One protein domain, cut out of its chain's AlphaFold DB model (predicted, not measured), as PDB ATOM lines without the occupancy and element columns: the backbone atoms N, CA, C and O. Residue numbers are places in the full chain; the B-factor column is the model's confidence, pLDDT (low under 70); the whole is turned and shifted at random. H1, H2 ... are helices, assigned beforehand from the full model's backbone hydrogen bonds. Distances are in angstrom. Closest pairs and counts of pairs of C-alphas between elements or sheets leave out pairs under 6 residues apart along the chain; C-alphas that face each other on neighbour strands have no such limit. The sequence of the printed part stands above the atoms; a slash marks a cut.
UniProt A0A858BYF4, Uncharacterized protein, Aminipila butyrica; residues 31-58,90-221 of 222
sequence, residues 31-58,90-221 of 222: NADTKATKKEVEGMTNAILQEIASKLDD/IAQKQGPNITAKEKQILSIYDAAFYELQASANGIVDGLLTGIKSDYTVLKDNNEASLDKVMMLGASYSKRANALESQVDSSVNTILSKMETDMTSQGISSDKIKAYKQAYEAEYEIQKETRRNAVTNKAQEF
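This is residues 31 to 58 and 90 to 221 of the 222 residues of an uncharacterized protein of Aminipila butyrica (UniProt A0A858BYF4). Three long helices, H3, H4 and H5, run side by side as a rod; H1 packs on H3 and H4, completing an up-and-down bundle of four, each running against the one before. Short H2 packs on H3. The printed part has 160 residues, with five named helices, H1 to H5 in order, and no named strand: all helix, loose, radius of gyration of the C-alphas 19.3 A, spans 65 by 27 by 19 A.

H1, residues 31 to 58, is 40.9 A long and begins at C-alpha 31 (164.343, 97.129, 175.209). H2 is residues 90 to 93, H3 100 to 140 (59.9 A), H4 146 to 184 (57.0 A). H5, residues 189 to 219, 44.4 A, ends at C-alpha 219 (168.124, 80.707, 158.669).

H1 touches the hub H3 with residues 44 to 56 alone; the closest C-alphas, of Ile 48 and Ala 112, are 5.9 A apart. H4 and H5 form a hairpin, closest C-alphas Gly 153 and Ala 218, 4.7 A, at a shallow tilt of 13 degrees. H1 and H5 are apart. Except in H2, too short for any, every O i to N i+4 pair is within hydrogen-bond range.

Residues 59 to 89 are not printed; C-alphas 58 and 90 are 22.0 A apart. Residues 31 to 33 and 95 to 96 have pLDDT under 70.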
ATOM      1  N   ASN A  31     165.606  96.521 174.779       56.53
ATOM      2  CA  ASN A  31     164.343  97.129 175.209       56.53
ATOM      3  C   ASN A  31     164.058  98.482 174.537       56.53
ATOM      4  O   ASN A  31     162.932  98.972 174.624       56.53
ATOM      5  N   ALA A  32     165.052  99.122 173.921       61.44
ATOM      6  CA  ALA A  32     164.858 100.405 173.249       61.44
ATOM      7  C   ALA A  32     164.157 100.218 171.895       61.44
ATOM      8  O   ALA A  32     163.161 100.890 171.629       61.44
ATOM      9  N   ASP A  33     164.609  99.241 171.106       64.81
ATOM     10  CA  ASP A  33     164.061  98.969 169.773       64.81
ATOM     11  C   ASP A  33     162.603  98.497 169.846       64.81
ATOM     12  O   ASP A  33     161.742  99.006 169.137       64.81
ATOM     13  N   THR A  34     162.280  97.606 170.790       73.50
ATOM     14  CA  THR A  34     160.899  97.127 170.989       73.50
ATOM     15  C   THR A  34     159.941  98.236 171.436       73.50
ATOM     16  O   THR A  34     158.778  98.250 171.032       73.50
ATOM     17  N   LYS A  35     160.417  99.206 172.228       78.19
ATOM     18  CA  LYS A  35     159.633 100.393 172.609       78.19
ATOM     19  C   LYS A  35     159.424 101.347 171.438       78.19
ATOM     20  O   LYS A  35     158.344 101.925 171.335       78.19
ATOM     21  N   ALA A  36     160.434 101.523 170.586       76.06
ATOM     22  CA  ALA A  36     160.325 102.350 169.390       76.06
ATOM     23  C   ALA A  36     159.284 101.770 168.424       76.06
ATOM     24  O   ALA A  36     158.333 102.472 168.086       76.06
ATOM     25  N   THR A  37     159.380 100.473 168.106       80.31
ATOM     26  CA  THR A  37     158.399  99.767 167.266       80.31
ATOM     27  C   THR A  37     156.993  99.848 167.852       80.31
ATOM     28  O   THR A  37     156.034 100.111 167.135       80.31
ATOM     29  N   LYS A  38     156.850  99.689 169.174       86.25
ATOM     30  CA  LYS A  38     155.554  99.851 169.841       86.25
ATOM     31  C   LYS A  38     154.958 101.242 169.634       86.25
ATOM     32  O   LYS A  38     153.806 101.352 169.232       86.25
ATOM     33  N   LYS A  39     155.738 102.295 169.883       86.81
ATOM     34  CA  LYS A  39     155.271 103.676 169.719       86.81
ATOM     35  C   LYS A  39     154.893 103.983 168.266       86.81
ATOM     36  O   LYS A  39     153.934 104.711 168.031       86.81
ATOM     37  N   GLU A  40     155.646 103.445 167.312       85.88
ATOM     38  CA  GLU A  40     155.372 103.580 165.880       85.88
ATOM     39  C   GLU A  40     154.036 102.927 165.506       85.88
ATOM     40  O   GLU A  40     153.161 103.600 164.966       85.88
ATOM     41  N   VAL A  41     153.819 101.665 165.892       88.12
ATOM     42  CA  VAL A  41     152.567 100.935 165.617       88.12
ATOM     43  C   VAL A  41     151.360 101.578 166.305       88.12
ATOM     44  O   VAL A  41     150.307 101.726 165.684       88.12
ATOM     45  N   GLU A  42     151.498 102.031 167.552       90.06
ATOM     46  CA  GLU A  42     150.441 102.780 168.244       90.06
ATOM     47  C   GLU A  42     150.114 104.099 167.525       90.06
ATOM     48  O   GLU A  42     148.942 104.434 167.348       90.06
ATOM     49  N   GLY A  43     151.134 104.835 167.071       85.81
ATOM     50  CA  GLY A  43     150.962 106.066 166.297       85.81
ATOM     51  C   GLY A  43     150.192 105.836 164.997       85.81
ATOM     52  O   GLY A  43     149.236 106.559 164.721       85.81
ATOM     53  N   MET A  44     150.553 104.791 164.249       88.62
ATOM     54  CA  MET A  44     149.860 104.401 163.015       88.62
ATOM     55  C   MET A  44     148.421 103.966 163.287       88.62
ATOM     56  O   MET A  44     147.507 104.382 162.586       88.62
ATOM     57  N   THR A  45     148.192 103.204 164.358       91.94
ATOM     58  CA  THR A  45     146.836 102.795 164.756       91.94
ATOM     59  C   THR A  45     145.956 104.009 165.035       91.94
ATOM     60  O   THR A  45     144.820 104.065 164.576       91.94
ATOM     61  N   ASN A  46     146.479 105.008 165.748       92.69
ATOM     62  CA  ASN A  46     145.740 106.239 166.023       92.69
ATOM     63  C   ASN A  46     145.452 107.046 164.749       92.69
ATOM     64  O   ASN A  46     144.355 107.585 164.626       92.69
ATOM     65  N   ALA A  47     146.398 107.105 163.805       90.88
ATOM     66  CA  ALA A  47     146.192 107.755 162.510       90.88
ATOM     67  C   ALA A  47     145.086 107.059 161.699       90.88
ATOM     68  O   ALA A  47     144.148 107.719 161.258       90.88
ATOM     69  N   ILE A  48     145.121 105.724 161.621       92.00
ATOM     70  CA  ILE A  48     144.084 104.911 160.970       92.00
ATOM     71  C   ILE A  48     142.717 105.148 161.624       92.00
ATOM     72  O   ILE A  48     141.719 105.352 160.938       92.00
ATOM     73  N   LEU A  49     142.643 105.158 162.960       93.94
ATOM     74  CA  LEU A  49     141.389 105.421 163.676       93.94
ATOM     75  C   LEU A  49     140.853 106.832 163.413       93.94
ATOM     76  O   LEU A  49     139.638 107.010 163.308       93.94
ATOM     77  N   GLN A  50     141.737 107.823 163.303       93.62
ATOM     78  CA  GLN A  50     141.359 109.186 162.947       93.62
ATOM     79  C   GLN A  50     140.819 109.259 161.514       93.62
ATOM     80  O   GLN A  50     139.809 109.921 161.281       93.62
ATOM     81  N   GLU A  51     141.440 108.553 160.572       91.44
ATOM     82  CA  GLU A  51     140.970 108.479 159.188       91.44
ATOM     83  C   GLU A  51     139.616 107.765 159.076       91.44
ATOM     84  O   GLU A  51     138.721 108.262 158.391       91.44
ATOM     85  N   ILE A  52     139.423 106.653 159.796       92.56
ATOM     86  CA  ILE A  52     138.124 105.966 159.891       92.56
ATOM     87  C   ILE A  52     137.048 106.934 160.391       92.56
ATOM     88  O   ILE A  52     135.971 107.008 159.799       92.56
ATOM     89  N   ALA A  53     137.329 107.678 161.467       91.81
ATOM     90  CA  ALA A  53     136.385 108.642 162.025       91.81
ATOM     91  C   ALA A  53     136.037 109.743 161.011       91.81
ATOM     92  O   ALA A  53     134.860 110.000 160.782       91.81
ATOM     93  N   SER A  54     137.042 110.314 160.339       91.62
ATOM     94  CA  SER A  54     136.835 111.343 159.311       91.62
ATOM     95  C   SER A  54     135.959 110.845 158.159       91.62
ATOM     96  O   SER A  54     135.029 111.537 157.760       91.62
ATOM     97  N   LYS A  55     136.218 109.635 157.645       90.31
ATOM     98  CA  LYS A  55     135.446 109.062 156.529       90.31
ATOM     99  C   LYS A  55     133.999 108.754 156.907       90.31
ATOM    100  O   LYS A  55     133.117 108.860 156.064       90.31
ATOM    101  N   LEU A  56     133.744 108.373 158.159       88.25
ATOM    102  CA  LEU A  56     132.384 108.127 158.644       88.25
ATOM    103  C   LEU A  56     131.602 109.424 158.902       88.25
ATOM    104  O   LEU A  56     130.385 109.432 158.718       88.25
ATOM    105  N   ASP A  57     132.278 110.499 159.310       86.50
ATOM    106  CA  ASP A  57     131.648 111.801 159.553       86.50
ATOM    107  C   ASP A  57     131.304 112.532 158.244       86.50
ATOM    108  O   ASP A  57     130.199 113.067 158.122       86.50
ATOM    109  N   ASP A  58     132.196 112.501 157.246       79.62
ATOM    110  CA  ASP A  58     131.970 113.145 155.941       79.62
ATOM    111  C   ASP A  58     130.760 112.551 155.197       79.62
ATOM    112  O   ASP A  58     130.002 113.268 154.537       79.62
ATOM    113  N   ILE A  90     137.147  92.462 152.131       83.19
ATOM    114  CA  ILE A  90     135.993  91.765 152.710       83.19
ATOM    115  C   ILE A  90     134.690  92.336 152.133       83.19
ATOM    116  O   ILE A  90     133.776  91.563 151.853       83.19
ATOM    117  N   ALA A  91     134.623  93.635 151.816       79.38
ATOM    118  CA  ALA A  91     133.470  94.242 151.147       79.38
ATOM    119  C   ALA A  91     133.135  93.593 149.789       79.38
ATOM    120  O   ALA A  91     131.963  93.487 149.425       79.38
ATOM    121  N   GLN A  92     134.141  93.152 149.030       77.69
ATOM    122  CA  GLN A  92     133.953  92.539 147.709       77.69
ATOM    123  C   GLN A  92     133.617  91.042 147.800       77.69
ATOM    124  O   GLN A  92     132.878  90.524 146.962       77.69
ATOM    125  N   LYS A  93     134.101  90.352 148.839       83.25
ATOM    126  CA  LYS A  93     133.902  88.905 149.049       83.25
ATOM    127  C   LYS A  93     132.488  88.525 149.519       83.25
ATOM    128  O   LYS A  93     132.116  87.359 149.429       83.25
ATOM    129  N   GLN A  94     131.685  89.477 149.999       76.38
ATOM    130  CA  GLN A  94     130.379  89.205 150.632       76.38
ATOM    131  C   GLN A  94     129.194  89.060 149.652       76.38
ATOM    132  O   GLN A  94     128.062  88.811 150.071       76.38
ATOM    133  N   GLY A  95     129.433  89.154 148.338       67.06
ATOM    134  CA  GLY A  95     128.407  88.933 147.313       67.06
ATOM    135  C   GLY A  95     127.275  89.981 147.315       67.06
ATOM    136  O   GLY A  95     127.396  91.036 147.937       67.06
ATOM    137  N   PRO A  96     126.153  89.733 146.610       69.38
ATOM    138  CA  PRO A  96     125.096  90.729 146.394       69.38
ATOM    139  C   PRO A  96     124.183  90.984 147.610       69.38
ATOM    140  O   PRO A  96     123.261  91.785 147.511       69.38
ATOM    141  N   ASN A  97     124.398  90.306 148.744       78.38
ATOM    142  CA  ASN A  97     123.467  90.295 149.883       78.38
ATOM    143  C   ASN A  97     123.825  91.295 151.003       78.38
ATOM    144  O   ASN A  97     123.349  91.168 152.135       78.38
ATOM    145  N   ILE A  98     124.675  92.277 150.696       89.38
ATOM    146  CA  ILE A  98     125.057  93.355 151.612       89.38
ATOM    147  C   ILE A  98     124.334  94.653 151.255       89.38
ATOM    148  O   ILE A  98     124.156  94.993 150.085       89.38
ATOM    149  N   THR A  99     123.910  95.393 152.271       90.19
ATOM    150  CA  THR A  99     123.316  96.722 152.094       90.19
ATOM    151  C   THR A  99     124.375  97.736 151.653       90.19
ATOM    152  O   THR A  99     125.571  97.545 151.880       90.19
ATOM    153  N   ALA A 100     123.945  98.855 151.058       89.19
ATOM    154  CA  ALA A 100     124.858  99.941 150.691       89.19
ATOM    155  C   ALA A 100     125.661 100.458 151.902       89.19
ATOM    156  O   ALA A 100     126.868 100.652 151.796       89.19
ATOM    157  N   LYS A 101     125.007 100.576 153.068       88.25
ATOM    158  CA  LYS A 101     125.643 100.980 154.331       88.25
ATOM    159  C   LYS A 101     126.691  99.972 154.806       88.25
ATOM    160  O   LYS A 101     127.801 100.357 155.147       88.25
ATOM    161  N   GLU A 102     126.362  98.678 154.792       90.75
ATOM    162  CA  GLU A 102     127.316  97.610 155.133       90.75
ATOM    163  C   GLU A 102     128.541  97.658 154.216       90.75
ATOM    164  O   GLU A 102     129.672  97.626 154.694       90.75
ATOM    165  N   LYS A 103     128.321  97.793 152.902       91.56
ATOM    166  CA  LYS A 103     129.395  97.870 151.907       91.56
ATOM    167  C   LYS A 103     130.319  99.065 152.140       91.56
ATOM    168  O   LYS A 103     131.531  98.926 152.024       91.56
ATOM    169  N   GLN A 104     129.749 100.221 152.458       90.81
ATOM    170  CA  GLN A 104     130.492 101.446 152.726       90.81
ATOM    171  C   GLN A 104     131.379 101.307 153.964       90.81
ATOM    172  O   GLN A 104     132.583 101.537 153.876       90.81
ATOM    173  N   ILE A 105     130.812 100.850 155.086       92.88
ATOM    174  CA  ILE A 105     131.577 100.618 156.318       92.88
ATOM    175  C   ILE A 105     132.692  99.606 156.046       92.88
ATOM    176  O   ILE A 105     133.852  99.889 156.326       92.88
ATOM    177  N   LEU A 106     132.374  98.462 155.435       94.06
ATOM    178  CA  LEU A 106     133.379  97.452 155.091       94.06
ATOM    179  C   LEU A 106     134.490  98.013 154.196       94.06
ATOM    180  O   LEU A 106     135.645  97.684 154.410       94.06
ATOM    181  N   SER A 107     134.182  98.897 153.245       92.44
ATOM    182  CA  SER A 107     135.210  99.519 152.401       92.44
ATOM    183  C   SER A 107     136.151 100.440 153.186       92.44
ATOM    184  O   SER A 107     137.338 100.506 152.863       92.44
ATOM    185  N   ILE A 108     135.647 101.153 154.199       93.69
ATOM    186  CA  ILE A 108     136.472 101.989 155.086       93.69
ATOM    187  C   ILE A 108     137.422 101.099 155.894       93.69
ATOM    188  O   ILE A 108     138.619 101.377 155.978       93.69
ATOM    189  N   TYR A 109     136.907  99.996 156.439       95.38
ATOM    190  CA  TYR A 109     137.708  99.054 157.213       95.38
ATOM    191  C   TYR A 109     138.680  98.242 156.349       95.38
ATOM    192  O   TYR A 109     139.810  98.025 156.772       95.38
ATOM    193  N   ASP A 110     138.315  97.879 155.119       94.81
ATOM    194  CA  ASP A 110     139.230  97.267 154.147       94.81
ATOM    195  C   ASP A 110     140.455  98.162 153.910       94.81
ATOM    196  O   ASP A 110     141.589  97.681 153.955       94.81
ATOM    197  N   ALA A 111     140.245  99.470 153.726       92.19
ATOM    198  CA  ALA A 111     141.336 100.429 153.571       92.19
ATOM    199  C   ALA A 111     142.211 100.516 154.833       92.19
ATOM    200  O   ALA A 111     143.434 100.434 154.735       92.19
ATOM    201  N   ALA A 112     141.594 100.596 156.016       92.75
ATOM    202  CA  ALA A 112     142.306 100.626 157.295       92.75
ATOM    203  C   ALA A 112     143.178  99.377 157.521       92.75
ATOM    204  O   ALA A 112     144.328  99.469 157.952       92.75
ATOM    205  N   PHE A 113     142.651  98.192 157.206       93.88
ATOM    206  CA  PHE A 113     143.404  96.942 157.297       93.88
ATOM    207  C   PHE A 113     144.542  96.879 156.283       93.88
ATOM    208  O   PHE A 113     145.628  96.406 156.622       93.88
ATOM    209  N   TYR A 114     144.322  97.360 155.058       92.62
ATOM    210  CA  TYR A 114     145.372  97.436 154.048       92.62
ATOM    211  C   TYR A 114     146.523  98.340 154.500       92.62
ATOM    212  O   TYR A 114     147.685  97.949 154.394       92.62
ATOM    213  N   GLU A 115     146.215  99.508 155.060       90.75
ATOM    214  CA  GLU A 115     147.219 100.443 155.568       90.75
ATOM    215  C   GLU A 115     148.015  99.858 156.743       90.75
ATOM    216  O   GLU A 115     149.248  99.931 156.759       90.75
ATOM    217  N   LEU A 116     147.339  99.194 157.691       92.44
ATOM    218  CA  LEU A 116     148.008  98.496 158.791       92.44
ATOM    219  C   LEU A 116     148.937  97.387 158.272       92.44
ATOM    220  O   LEU A 116     150.067  97.253 158.745       92.44
ATOM    221  N   GLN A 117     148.488  96.602 157.286       91.88
ATOM    222  CA  GLN A 117     149.306  95.558 156.664       91.88
ATOM    223  C   GLN A 117     150.520  96.141 155.937       91.88
ATOM    224  O   GLN A 117     151.625  95.630 156.106       91.88
ATOM    225  N   ALA A 118     150.330  97.197 155.143       89.06
ATOM    226  CA  ALA A 118     151.410  97.866 154.423       89.06
ATOM    227  C   ALA A 118     152.470  98.399 155.396       89.06
ATOM    228  O   ALA A 118     153.665  98.177 155.200       89.06
ATOM    229  N   SER A 119     152.022  99.005 156.492       88.62
ATOM    230  CA  SER A 119     152.883  99.501 157.562       88.62
ATOM    231  C   SER A 119     153.676  98.382 158.241       88.62
ATOM    232  O   SER A 119     154.898  98.463 158.364       88.62
ATOM    233  N   ALA A 120     153.004  97.294 158.633       91.50
ATOM    234  CA  ALA A 120     153.660  96.137 159.239       91.50
ATOM    235  C   ALA A 120     154.694  95.501 158.294       91.50
ATOM    236  O   ALA A 120     155.798  95.167 158.722       91.50
ATOM    237  N   ASN A 121     154.363  95.377 157.005       91.81
ATOM    238  CA  ASN A 121     155.282  94.869 155.988       91.81
ATOM    239  C   ASN A 121     156.512  95.776 155.835       91.81
ATOM    240  O   ASN A 121     157.628  95.268 155.810       91.81
ATOM    241  N   GLY A 122     156.334  97.102 155.832       89.69
ATOM    242  CA  GLY A 122     157.453  98.047 155.780       89.69
ATOM    243  C   GLY A 122     158.424  97.894 156.956       89.69
ATOM    244  O   GLY A 122     159.642  97.922 156.768       89.69
ATOM    245  N   ILE A 123     157.911  97.649 158.169       89.12
ATOM    246  CA  ILE A 123     158.763  97.378 159.339       89.12
ATOM    247  C   ILE A 123     159.494  96.035 159.178       89.12
ATOM    248  O   ILE A 123     160.686  95.950 159.483       89.12
ATOM    249  N   VAL A 124     158.826  94.994 158.668       92.56
ATOM    250  CA  VAL A 124     159.469  93.702 158.365       92.56
ATOM    251  C   VAL A 124     160.590  93.863 157.340       92.56
ATOM    252  O   VAL A 124     161.682  93.347 157.569       92.56
ATOM    253  N   ASP A 125     160.385  94.622 156.267       91.25
ATOM    254  CA  ASP A 125     161.426  94.902 155.269       91.25
ATOM    255  C   ASP A 125     162.635  95.621 155.889       91.25
ATOM    256  O   ASP A 125     163.795  95.312 155.578       91.25
ATOM    257  N   GLY A 126     162.381  96.529 156.836       89.50
ATOM    258  CA  GLY A 126     163.412  97.153 157.662       89.50
ATOM    259  C   GLY A 126     164.199  96.132 158.492       89.50
ATOM    260  O   GLY A 126     165.432  96.155 158.492       89.50
ATOM    261  N   LEU A 127     163.513  95.185 159.139       89.94
ATOM    262  CA  LEU A 127     164.151  94.090 159.880       89.94
ATOM    263  C   LEU A 127     164.994  93.193 158.961       89.94
ATOM    264  O   LEU A 127     166.125  92.857 159.307       89.94
ATOM    265  N   LEU A 128     164.488  92.841 157.778       90.88
ATOM    266  CA  LEU A 128     165.204  92.025 156.790       90.88
ATOM    267  C   LEU A 128     166.460  92.727 156.253       90.88
ATOM    268  O   LEU A 128     167.498  92.095 156.030       90.88
ATOM    269  N   THR A 129     166.385  94.042 156.068       90.69
ATOM    270  CA  THR A 129     167.535  94.863 155.673       90.69
ATOM    271  C   THR A 129     168.565  94.934 156.798       90.69
ATOM    272  O   THR A 129     169.759  94.751 156.548       90.69
ATOM    273  N   GLY A 130     168.106  95.132 158.037       88.56
ATOM    274  CA  GLY A 130     168.957  95.178 159.223       88.56
ATOM    275  C   GLY A 130     169.744  93.885 159.426       88.56
ATOM    276  O   GLY A 130     170.971  93.925 159.492       88.56
ATOM    277  N   ILE A 131     169.072  92.726 159.427       90.44
ATOM    278  CA  ILE A 131     169.742  91.436 159.663       90.44
ATOM    279  C   ILE A 131     170.812  91.155 158.604       90.44
ATOM    280  O   ILE A 131     171.892  90.658 158.924       90.44
ATOM    281  N   LYS A 132     170.550  91.529 157.345       92.00
ATOM    282  CA  LYS A 132     171.524  91.404 156.258       92.00
ATOM    283  C   LYS A 132     172.739  92.301 156.491       92.00
ATOM    284  O   LYS A 132     173.864  91.841 156.317       92.00
ATOM    285  N   SER A 133     172.513  93.558 156.873       91.12
ATOM    286  CA  SER A 133     173.582  94.519 157.165       91.12
ATOM    287  C   SER A 133     174.467  94.039 158.316       91.12
ATOM    288  O   SER A 133     175.688  93.971 158.171       91.12
ATOM    289  N   ASP A 134     173.859  93.642 159.432       89.75
ATOM    290  CA  ASP A 134     174.577  93.175 160.620       89.75
ATOM    291  C   ASP A 134     175.386  91.904 160.328       89.75
ATOM    292  O   ASP A 134     176.537  91.781 160.753       89.75
ATOM    293  N   TYR A 135     174.827  90.979 159.541       93.00
ATOM    294  CA  TYR A 135     175.554  89.795 159.090       93.00
ATOM    295  C   TYR A 135     176.764  90.153 158.218       93.00
ATOM    296  O   TYR A 135     177.850  89.606 158.422       93.00
ATOM    297  N   THR A 136     176.615  91.080 157.267       92.75
ATOM    298  CA  THR A 136     177.736  91.553 156.439       92.75
ATOM    299  C   THR A 136     178.852  92.136 157.304       92.75
ATOM    300  O   THR A 136     180.006  91.763 157.117       92.75
ATOM    301  N   VAL A 137     178.522  92.949 158.312       93.44
ATOM    302  CA  VAL A 137     179.512  93.501 159.254       93.44
ATOM    303  C   VAL A 137     180.236  92.395 160.026       93.44
ATOM    304  O   VAL A 137     181.462  92.427 160.143       93.44
ATOM    305  N   LEU A 138     179.511  91.389 160.530       92.12
ATOM    306  CA  LEU A 138     180.131  90.237 161.192       92.12
ATOM    307  C   LEU A 138     181.079  89.491 160.250       92.12
ATOM    308  O   LEU A 138     182.170  89.095 160.659       92.12
ATOM    309  N   LYS A 139     180.684  89.306 158.990       93.81
ATOM    310  CA  LYS A 139     181.492  88.612 157.987       93.81
ATOM    311  C   LYS A 139     182.765  89.384 157.641       93.81
ATOM    312  O   LYS A 139     183.842  88.794 157.671       93.81
ATOM    313  N   ASP A 140     182.654  90.680 157.370       94.19
ATOM    314  CA  ASP A 140     183.781  91.533 156.972       94.19
ATOM    315  C   ASP A 140     184.826  91.665 158.091       94.19
ATOM    316  O   ASP A 140     186.029  91.726 157.830       94.19
ATOM    317  N   ASN A 141     184.383  91.608 159.349       93.75
ATOM    318  CA  ASN A 141     185.256  91.623 160.523       93.75
ATOM    319  C   ASN A 141     185.820  90.238 160.902       93.75
ATOM    320  O   ASN A 141     186.537  90.128 161.894       93.75
ATOM    321  N   ASN A 142     185.529  89.174 160.140       93.94
ATOM    322  CA  ASN A 142     185.844  87.776 160.487       93.94
ATOM    323  C   ASN A 142     185.261  87.330 161.845       93.94
ATOM    324  O   ASN A 142     185.820  86.484 162.542       93.94
ATOM    325  N   GLU A 143     184.114  87.893 162.219       93.31
ATOM    326  CA  GLU A 143     183.394  87.623 163.462       93.31
ATOM    327  C   GLU A 143     182.115  86.795 163.261       93.31
ATOM    328  O   GLU A 143     181.375  86.578 164.218       93.31
ATOM    329  N   ALA A 144     181.837  86.309 162.051       92.00
ATOM    330  CA  ALA A 144     180.672  85.474 161.742       92.00
ATOM    331  C   ALA A 144     180.817  84.029 162.274       92.00
ATOM    332  O   ALA A 144     180.760  83.062 161.517       92.00
ATOM    333  N   SER A 145     181.039  83.870 163.582       93.25
ATOM    334  CA  SER A 145     180.961  82.565 164.240       93.25
ATOM    335  C   SER A 145     179.509  82.089 164.324       93.25
ATOM    336  O   SER A 145     178.591  82.907 164.403       93.25
ATOM    337  N   LEU A 146     179.306  80.767 164.371       91.69
ATOM    338  CA  LEU A 146     177.974  80.160 164.492       91.69
ATOM    339  C   LEU A 146     177.168  80.778 165.646       91.69
ATOM    340  O   LEU A 146     176.043  81.216 165.438       91.69
ATOM    341  N   ASP A 147     177.778  80.912 166.828       92.81
ATOM    342  CA  ASP A 147     177.127  81.508 168.002       92.81
ATOM    343  C   ASP A 147     176.653  82.946 167.743       92.81
ATOM    344  O   ASP A 147     175.531  83.308 168.099       92.81
ATOM    345  N   LYS A 148     177.479  83.776 167.088       90.62
ATOM    346  CA  LYS A 148     177.139  85.175 166.791       90.62
ATOM    347  C   LYS A 148     176.022  85.279 165.756       90.62
ATOM    348  O   LYS A 148     175.127  86.106 165.917       90.62
ATOM    349  N   VAL A 149     176.033  84.424 164.735       91.19
ATOM    350  CA  VAL A 149     174.969  84.385 163.721       91.19
ATOM    351  C   VAL A 149     173.655  83.870 164.320       91.19
ATOM    352  O   VAL A 149     172.600  84.455 164.077       91.19
ATOM    353  N   MET A 150     173.698  82.856 165.190       89.94
ATOM    354  CA  MET A 150     172.512  82.387 165.917       89.94
ATOM    355  C   MET A 150     171.931  83.470 166.834       89.94
ATOM    356  O   MET A 150     170.716  83.673 166.849       89.94
ATOM    357  N   MET A 151     172.779  84.199 167.569       90.06
ATOM    358  CA  MET A 151     172.344  85.331 168.396       90.06
ATOM    359  C   MET A 151     171.714  86.448 167.558       90.06
ATOM    360  O   MET A 151     170.690  87.007 167.959       90.06
ATOM    361  N   LEU A 152     172.288  86.746 166.389       90.00
ATOM    362  CA  LEU A 152     171.738  87.720 165.452       90.00
ATOM    363  C   LEU A 152     170.336  87.301 164.990       90.00
ATOM    364  O   LEU A 152     169.384  88.067 165.142       90.00
ATOM    365  N   GLY A 153     170.185  86.062 164.517       90.50
ATOM    366  CA  GLY A 153     168.889  85.517 164.110       90.50
ATOM    367  C   GLY A 153     167.852  85.563 165.235       90.50
ATOM    368  O   GLY A 153     166.734  86.035 165.029       90.50
ATOM    369  N   ALA A 154     168.228  85.159 166.451       89.44
ATOM    370  CA  ALA A 154     167.344  85.210 167.616       89.44
ATOM    371  C   ALA A 154     166.885  86.641 167.951       89.44
ATOM    372  O   ALA A 154     165.710  86.849 168.273       89.44
ATOM    373  N   SER A 155     167.776  87.633 167.836       89.56
ATOM    374  CA  SER A 155     167.443  89.040 168.085       89.56
ATOM    375  C   SER A 155     166.392  89.558 167.100       89.56
ATOM    376  O   SER A 155     165.385  90.138 167.516       89.56
ATOM    377  N   TYR A 156     166.563  89.295 165.803       90.38
ATOM    378  CA  TYR A 156     165.606  89.728 164.781       90.38
ATOM    379  C   TYR A 156     164.268  88.989 164.873       90.38
ATOM    380  O   TYR A 156     163.219  89.626 164.767       90.38
ATOM    381  N   SER A 157     164.272  87.692 165.190       89.19
ATOM    382  CA  SER A 157     163.041  86.944 165.476       89.19
ATOM    383  C   SER A 157     162.272  87.524 166.666       89.19
ATOM    384  O   SER A 157     161.045  87.626 166.630       89.19
ATOM    385  N   LYS A 158     162.966  87.962 167.724       88.56
ATOM    386  CA  LYS A 158     162.328  88.626 168.873       88.56
ATOM    387  C   LYS A 158     161.713  89.973 168.488       88.56
ATOM    388  O   LYS A 158     160.599  90.260 168.922       88.56
ATOM    389  N   ARG A 159     162.396  90.774 167.663       87.88
ATOM    390  CA  ARG A 159     161.863  92.048 167.140       87.88
ATOM    391  C   ARG A 159     160.622  91.828 166.277       87.88
ATOM    392  O   ARG A 159     159.631  92.520 166.476       87.88
ATOM    393  N   ALA A 160     160.645  90.830 165.396       90.56
ATOM    394  CA  ALA A 160     159.490  90.461 164.584       90.56
ATOM    395  C   ALA A 160     158.302  90.013 165.448       90.56
ATOM    396  O   ALA A 160     157.193  90.495 165.264       90.56
ATOM    397  N   ASN A 161     158.526  89.168 166.459       90.62
ATOM    398  CA  ASN A 161     157.458  88.774 167.385       90.62
ATOM    399  C   ASN A 161     156.899  89.966 168.181       90.62
ATOM    400  O   ASN A 161     155.699  90.027 168.437       90.62
ATOM    401  N   ALA A 162     157.755  90.916 168.574       90.31
ATOM    402  CA  ALA A 162     157.309  92.138 169.233       90.31
ATOM    403  C   ALA A 162     156.438  92.987 168.298       90.31
ATOM    404  O   ALA A 162     155.380  93.433 168.731       90.31
ATOM    405  N   LEU A 163     156.843  93.154 167.033       91.38
ATOM    406  CA  LEU A 163     156.038  93.804 165.998       91.38
ATOM    407  C   LEU A 163     154.668  93.129 165.864       91.38
ATOM    408  O   LEU A 163     153.658  93.807 166.025       91.38
ATOM    409  N   GLU A 164     154.620  91.811 165.649       94.25
ATOM    410  CA  GLU A 164     153.346  91.093 165.479       94.25
ATOM    411  C   GLU A 164     152.439  91.228 166.703       94.25
ATOM    412  O   GLU A 164     151.240  91.416 166.556       94.25
ATOM    413  N   SER A 165     152.995  91.226 167.919       93.81
ATOM    414  CA  SER A 165     152.196  91.467 169.125       93.81
ATOM    415  C   SER A 165     151.575  92.867 169.163       93.81
ATOM    416  O   SER A 165     150.506  93.032 169.752       93.81
ATOM    417  N   GLN A 166     152.232  93.881 168.593       92.44
ATOM    418  CA  GLN A 166     151.650  95.222 168.501       92.44
ATOM    419  C   GLN A 166     150.601  95.286 167.394       92.44
ATOM    420  O   GLN A 166     149.520  95.817 167.625       92.44
ATOM    421  N   VAL A 167     150.879  94.683 166.236       94.75
ATOM    422  CA  VAL A 167     149.917  94.608 165.129       94.75
ATOM    423  C   VAL A 167     148.658  93.844 165.557       94.75
ATOM    424  O   VAL A 167     147.559  94.315 165.283       94.75
ATOM    425  N   ASP A 168     148.786  92.756 166.326       96.50
ATOM    426  CA  ASP A 168     147.663  92.033 166.946       96.50
ATOM    427  C   ASP A 168     146.779  92.976 167.778       96.50
ATOM    428  O   ASP A 168     145.550  92.945 167.702       96.50
ATOM    429  N   SER A 169     147.400  93.845 168.581       96.38
ATOM    430  CA  SER A 169     146.678  94.831 169.389       96.38
ATOM    431  C   SER A 169     145.945  95.853 168.513       96.38
ATOM    432  O   SER A 169     144.797  96.208 168.801       96.38
ATOM    433  N   SER A 170     146.581  96.313 167.435       95.50
ATOM    434  CA  SER A 170     145.986  97.242 166.470       95.50
ATOM    435  C   SER A 170     144.798  96.626 165.742       95.50
ATOM    436  O   SER A 170     143.741  97.249 165.676       95.50
ATOM    437  N   VAL A 171     144.929  95.383 165.268       97.56
ATOM    438  CA  VAL A 171     143.842  94.633 164.623       97.56
ATOM    439  C   VAL A 171     142.645  94.521 165.555       97.56
ATOM    440  O   VAL A 171     141.538  94.888 165.171       97.56
ATOM    441  N   ASN A 172     142.864  94.094 166.801       97.69
ATOM    442  CA  ASN A 172     141.789  93.995 167.788       97.69
ATOM    443  C   ASN A 172     141.094  95.344 168.011       97.69
ATOM    444  O   ASN A 172     139.867  95.410 168.055       97.69
ATOM    445  N   THR A 173     141.868  96.427 168.089       97.38
ATOM    446  CA  THR A 173     141.332  97.785 168.259       97.38
ATOM    447  C   THR A 173     140.462  98.201 167.070       97.38
ATOM    448  O   THR A 173     139.343  98.682 167.266       97.38
ATOM    449  N   ILE A 174     140.934  97.971 165.841       96.75
ATOM    450  CA  ILE A 174     140.194  98.274 164.610       96.75
ATOM    451  C   ILE A 174     138.911  97.433 164.533       96.75
ATOM    452  O   ILE A 174     137.843  97.980 164.261       96.75
ATOM    453  N   LEU A 175     138.967  96.134 164.845       97.81
ATOM    454  CA  LEU A 175     137.789  95.255 164.848       97.81
ATOM    455  C   LEU A 175     136.747  95.668 165.890       97.81
ATOM    456  O   LEU A 175     135.550  95.618 165.612       97.81
ATOM    457  N   SER A 176     137.178  96.086 167.081       97.94
ATOM    458  CA  SER A 176     136.271  96.611 168.108       97.94
ATOM    459  C   SER A 176     135.610  97.921 167.675       97.94
ATOM    460  O   SER A 176     134.418  98.125 167.933       97.94
ATOM    461  N   LYS A 177     136.347  98.800 166.986       97.06
ATOM    462  CA  LYS A 177     135.771 100.026 166.421       97.06
ATOM    463  C   LYS A 177     134.765  99.700 165.313       97.06
ATOM    464  O   LYS A 177     133.662 100.239 165.343       97.06
ATOM    465  N   MET A 178     135.078  98.739 164.439       97.38
ATOM    466  CA  MET A 178     134.175  98.259 163.387       97.38
ATOM    467  C   MET A 178     132.869  97.725 163.955       97.38
ATOM    468  O   MET A 178     131.793  98.093 163.494       97.38
ATOM    469  N   GLU A 179     132.954  96.878 164.978       97.69
ATOM    470  CA  GLU A 179     131.785  96.344 165.670       97.69
ATOM    471  C   GLU A 179     130.906  97.457 166.246       97.69
ATOM    472  O   GLU A 179     129.686  97.422 166.077       97.69
ATOM    473  N   THR A 180     131.520  98.468 166.864       97.12
ATOM    474  CA  THR A 180     130.805  99.630 167.408       97.12
ATOM    475  C   THR A 180     130.082 100.399 166.301       97.12
ATOM    476  O   THR A 180     128.882 100.661 166.412       97.12
ATOM    477  N   ASP A 181     130.783 100.703 165.208       95.00
ATOM    478  CA  ASP A 181     130.236 101.485 164.098       95.00
ATOM    479  C   ASP A 181     129.118 100.733 163.382       95.00
ATOM    480  O   ASP A 181     128.043 101.286 163.153       95.00
ATOM    481  N   MET A 182     129.305  99.442 163.116       95.19
ATOM    482  CA  MET A 182     128.275  98.609 162.500       95.19
ATOM    483  C   MET A 182     127.040  98.452 163.390       95.19
ATOM    484  O   MET A 182     125.911  98.535 162.900       95.19
ATOM    485  N   THR A 183     127.234  98.276 164.701       96.06
ATOM    486  CA  THR A 183     126.127  98.188 165.665       96.06
ATOM    487  C   THR A 183     125.332  99.490 165.703       96.06
ATOM    488  O   THR A 183     124.101  99.455 165.695       96.06
ATOM    489  N   SER A 184     126.009 100.645 165.679       94.44
ATOM    490  CA  SER A 184     125.352 101.962 165.659       94.44
ATOM    491  C   SER A 184     124.469 102.179 164.425       94.44
ATOM    492  O   SER A 184     123.493 102.925 164.477       94.44
ATOM    493  N   GLN A 185     124.767 101.468 163.337       91.44
ATOM    494  CA  GLN A 185     124.030 101.501 162.075       91.44
ATOM    495  C   GLN A 185     122.945 100.414 161.984       91.44
ATOM    496  O   GLN A 185     122.302 100.263 160.943       91.44
ATOM    497  N   GLY A 186     122.715  99.658 163.064       93.88
ATOM    498  CA  GLY A 186     121.674  98.634 163.147       93.88
ATOM    499  C   GLY A 186     122.014  97.319 162.442       93.88
ATOM    500  O   GLY A 186     121.112  96.521 162.180       93.88
ATOM    501  N   ILE A 187     123.288  97.072 162.125       94.00
ATOM    502  CA  ILE A 187     123.734  95.796 161.546       94.00
ATOM    503  C   ILE A 187     123.644  94.705 162.622       94.00
ATOM    504  O   ILE A 187     123.982  94.923 163.786       94.00
ATOM    505  N   SER A 188     123.170  93.514 162.244       96.12
ATOM    506  CA  SER A 188     122.978  92.415 163.193       96.12
ATOM    507  C   SER A 188     124.305  91.860 163.719       96.12
ATOM    508  O   SER A 188     125.287  91.732 162.985       96.12
ATOM    509  N   SER A 189     124.315  91.453 164.992       95.31
ATOM    510  CA  SER A 189     125.502  90.879 165.645       95.31
ATOM    511  C   SER A 189     126.057  89.656 164.901       95.31
ATOM    512  O   SER A 189     127.272  89.519 164.780       95.31
ATOM    513  N   ASP A 190     125.193  88.821 164.311       95.44
ATOM    514  CA  ASP A 190     125.618  87.657 163.521       95.44
ATOM    515  C   ASP A 190     126.426  88.053 162.277       95.44
ATOM    516  O   ASP A 190     127.451  87.434 161.983       95.44
ATOM    517  N   LYS A 191     126.014  89.115 161.568       94.56
ATOM    518  CA  LYS A 191     126.769  89.641 160.422       94.56
ATOM    519  C   LYS A 191     128.088  90.263 160.863       94.56
ATOM    520  O   LYS A 191     129.122  89.965 160.275       94.56
ATOM    521  N   ILE A 192     128.066  91.074 161.923       96.31
ATOM    522  CA  ILE A 192     129.278  91.697 162.479       96.31
ATOM    523  C   ILE A 192     130.300  90.623 162.852       96.31
ATOM    524  O   ILE A 192     131.469  90.717 162.483       96.31
ATOM    525  N   LYS A 193     129.854  89.560 163.529       96.56
ATOM    526  CA  LYS A 193     130.697  88.418 163.883       96.56
ATOM    527  C   LYS A 193     131.301  87.755 162.645       96.56
ATOM    528  O   LYS A 193     132.499  87.482 162.648       96.56
ATOM    529  N   ALA A 194     130.509  87.528 161.598       95.19
ATOM    530  CA  ALA A 194     131.002  86.950 160.349       95.19
ATOM    531  C   ALA A 194     132.064  87.841 159.675       95.19
ATOM    532  O   ALA A 194     133.082  87.332 159.210       95.19
ATOM    533  N   TYR A 195     131.874  89.164 159.669       95.62
ATOM    534  CA  TYR A 195     132.863  90.098 159.122       95.62
ATOM    535  C   TYR A 195     134.158  90.109 159.936       95.62
ATOM    536  O   TYR A 195     135.233  90.010 159.350       95.62
ATOM    537  N   LYS A 196     134.073  90.151 161.273       96.94
ATOM    538  CA  LYS A 196     135.256  90.072 162.147       96.94
ATOM    539  C   LYS A 196     136.064  88.804 161.885       96.94
ATOM    540  O   LYS A 196     137.261  88.893 161.652       96.94
ATOM    541  N   GLN A 197     135.395  87.653 161.827       96.25
ATOM    542  CA  GLN A 197     136.048  86.374 161.536       96.25
ATOM    543  C   GLN A 197     136.735  86.364 160.167       96.25
ATOM    544  O   GLN A 197     137.807  85.781 160.022       96.25
ATOM    545  N   ALA A 198     136.145  87.018 159.163       95.19
ATOM    546  CA  ALA A 198     136.750  87.121 157.840       95.19
ATOM    547  C   ALA A 198     138.035  87.974 157.857       95.19
ATOM    548  O   ALA A 198     139.044  87.557 157.288       95.19
ATOM    549  N   TYR A 199     138.026  89.117 158.552       95.81
ATOM    550  CA  TYR A 199     139.228  89.938 158.739       95.81
ATOM    551  C   TYR A 199     140.305  89.230 159.563       95.81
ATOM    552  O   TYR A 199     141.474  89.279 159.196       95.81
ATOM    553  N   GLU A 200     139.926  88.549 160.648       95.62
ATOM    554  CA  GLU A 200     140.850  87.758 161.472       95.62
ATOM    555  C   GLU A 200     141.532  86.665 160.639       95.62
ATOM    556  O   GLU A 200     142.750  86.514 160.697       95.62
ATOM    557  N   ALA A 201     140.772  85.948 159.806       95.06
ATOM    558  CA  ALA A 201     141.321  84.913 158.935       95.06
ATOM    559  C   ALA A 201     142.316  85.479 157.909       95.06
ATOM    560  O   ALA A 201     143.383  84.903 157.699       95.06
ATOM    561  N   GLU A 202     141.993  86.613 157.281       93.38
ATOM    562  CA  GLU A 202     142.898  87.273 156.336       93.38
ATOM    563  C   GLU A 202     144.155  87.811 157.033       93.38
ATOM    564  O   GLU A 202     145.267  87.673 156.522       93.38
ATOM    565  N   TYR A 203     143.996  88.363 158.233       94.88
ATOM    566  CA  TYR A 203     145.101  88.842 159.046       94.88
ATOM    567  C   TYR A 203     146.074  87.725 159.444       94.88
ATOM    568  O   TYR A 203     147.285  87.898 159.291       94.88
ATOM    569  N   GLU A 204     145.577  86.577 159.906       93.94
ATOM    570  CA  GLU A 204     146.422  85.453 160.335       93.94
ATOM    571  C   GLU A 204     147.287  84.905 159.188       93.94
ATOM    572  O   GLU A 204     148.461  84.595 159.393       93.94
ATOM    573  N   ILE A 205     146.765  84.883 157.956       92.88
ATOM    574  CA  ILE A 205     147.557  84.528 156.764       92.88
ATOM    575  C   ILE A 205     148.732  85.502 156.591       92.88
ATOM    576  O   ILE A 205     149.871  85.091 156.353       92.88
ATOM    577  N   GLN A 206     148.475  86.802 156.727       92.62
ATOM    578  CA  GLN A 206     149.498  87.834 156.541       92.62
ATOM    579  C   GLN A 206     150.533  87.840 157.666       92.62
ATOM    580  O   GLN A 206     151.728  88.013 157.413       92.62
ATOM    581  N   LYS A 207     150.091  87.618 158.903       92.62
ATOM    582  CA  LYS A 207     150.949  87.447 160.078       92.62
ATOM    583  C   LYS A 207     151.920  86.292 159.892       92.62
ATOM    584  O   LYS A 207     153.120  86.451 160.106       92.62
ATOM    585  N   GLU A 208     151.425  85.147 159.442       91.50
ATOM    586  CA  GLU A 208     152.271  83.977 159.232       91.50
ATOM    587  C   GLU A 208     153.277  84.201 158.094       91.50
ATOM    588  O   GLU A 208     154.460  83.890 158.243       91.50
ATOM    589  N   THR A 209     152.859  84.844 156.997       91.44
ATOM    590  CA  THR A 209     153.767  85.269 155.916       91.44
ATOM    591  C   THR A 209     154.914  86.141 156.438       91.44
ATOM    592  O   THR A 209     156.082  85.855 156.160       91.44
ATOM    593  N   ARG A 210     154.614  87.175 157.235       91.81
ATOM    594  CA  ARG A 210     155.627  88.077 157.809       91.81
ATOM    595  C   ARG A 210     156.595  87.353 158.743       91.81
ATOM    596  O   ARG A 210     157.812  87.515 158.623       91.81
ATOM    597  N   ARG A 211     156.080  86.509 159.643       88.94
ATOM    598  CA  ARG A 211     156.907  85.725 160.581       88.94
ATOM    599  C   ARG A 211     157.854  84.779 159.852       88.94
ATOM    600  O   ARG A 211     159.031  84.679 160.218       88.94
ATOM    601  N   ASN A 212     157.362  84.127 158.803       89.62
ATOM    602  CA  ASN A 212     158.164  83.228 157.984       89.62
ATOM    603  C   ASN A 212     159.231  83.979 157.187       89.62
ATOM    604  O   ASN A 212     160.356  83.496 157.108       89.62
ATOM    605  N   ALA A 213     158.944  85.182 156.683       90.12
ATOM    606  CA  ALA A 213     159.943  85.995 155.988       90.12
ATOM    607  C   ALA A 213     161.173  86.282 156.869       90.12
ATOM    608  O   ALA A 213     162.303  86.032 156.449       90.12
ATOM    609  N   VAL A 214     160.969  86.731 158.114       88.69
ATOM    610  CA  VAL A 214     162.078  87.021 159.045       88.69
ATOM    611  C   VAL A 214     162.802  85.745 159.470       88.69
ATOM    612  O   VAL A 214     164.034  85.710 159.483       88.69
ATOM    613  N   THR A 215     162.054  84.683 159.778       85.19
ATOM    614  CA  THR A 215     162.633  83.408 160.225       85.19
ATOM    615  C   THR A 215     163.480  82.761 159.133       85.19
ATOM    616  O   THR A 215     164.623  82.385 159.388       85.19
ATOM    617  N   ASN A 216     162.963  82.685 157.904       89.38
ATOM    618  CA  ASN A 216     163.686  82.122 156.766       89.38
ATOM    619  C   ASN A 216     164.944  82.937 156.470       89.38
ATOM    620  O   ASN A 216     166.014  82.370 156.264       89.38
ATOM    621  N   LYS A 217     164.853  84.271 156.539       87.31
ATOM    622  CA  LYS A 217     166.022  85.129 156.341       87.31
ATOM    623  C   LYS A 217     167.096  84.907 157.399       87.31
ATOM    624  O   LYS A 217     168.274  84.886 157.068       87.31
ATOM    625  N   ALA A 218     166.703  84.716 158.656       80.50
ATOM    626  CA  ALA A 218     167.641  84.386 159.721       80.50
ATOM    627  C   ALA A 218     168.322  83.026 159.491       80.50
ATOM    628  O   ALA A 218     169.513  82.898 159.758       80.50
ATOM    629  N   GLN A 219     167.590  82.036 158.976       81.94
ATOM    630  CA  GLN A 219     168.124  80.707 158.669       81.94
ATOM    631  C   GLN A 219     169.108  80.708 157.494       81.94
ATOM    632  O   GLN A 219     170.067  79.951 157.532       81.94
ATOM    633  N   GLU A 220     168.927  81.565 156.483       86.56
ATOM    634  CA  GLU A 220     169.858  81.672 155.341       86.56
ATOM    635  C   GLU A 220     171.298  82.038 155.740       86.56
ATOM    636  O   GLU A 220     172.226  81.819 154.960       86.56
ATOM    637  N   PHE A 221     171.490  82.636 156.916       77.44
ATOM    638  CA  PHE A 221     172.802  83.069 157.392       77.44
ATOM    639  C   PHE A 221     173.506  82.051 158.300       77.44
ATOM    640  O   PHE A 221     174.694  82.239 158.578       77.44
TER     641      PHE A 221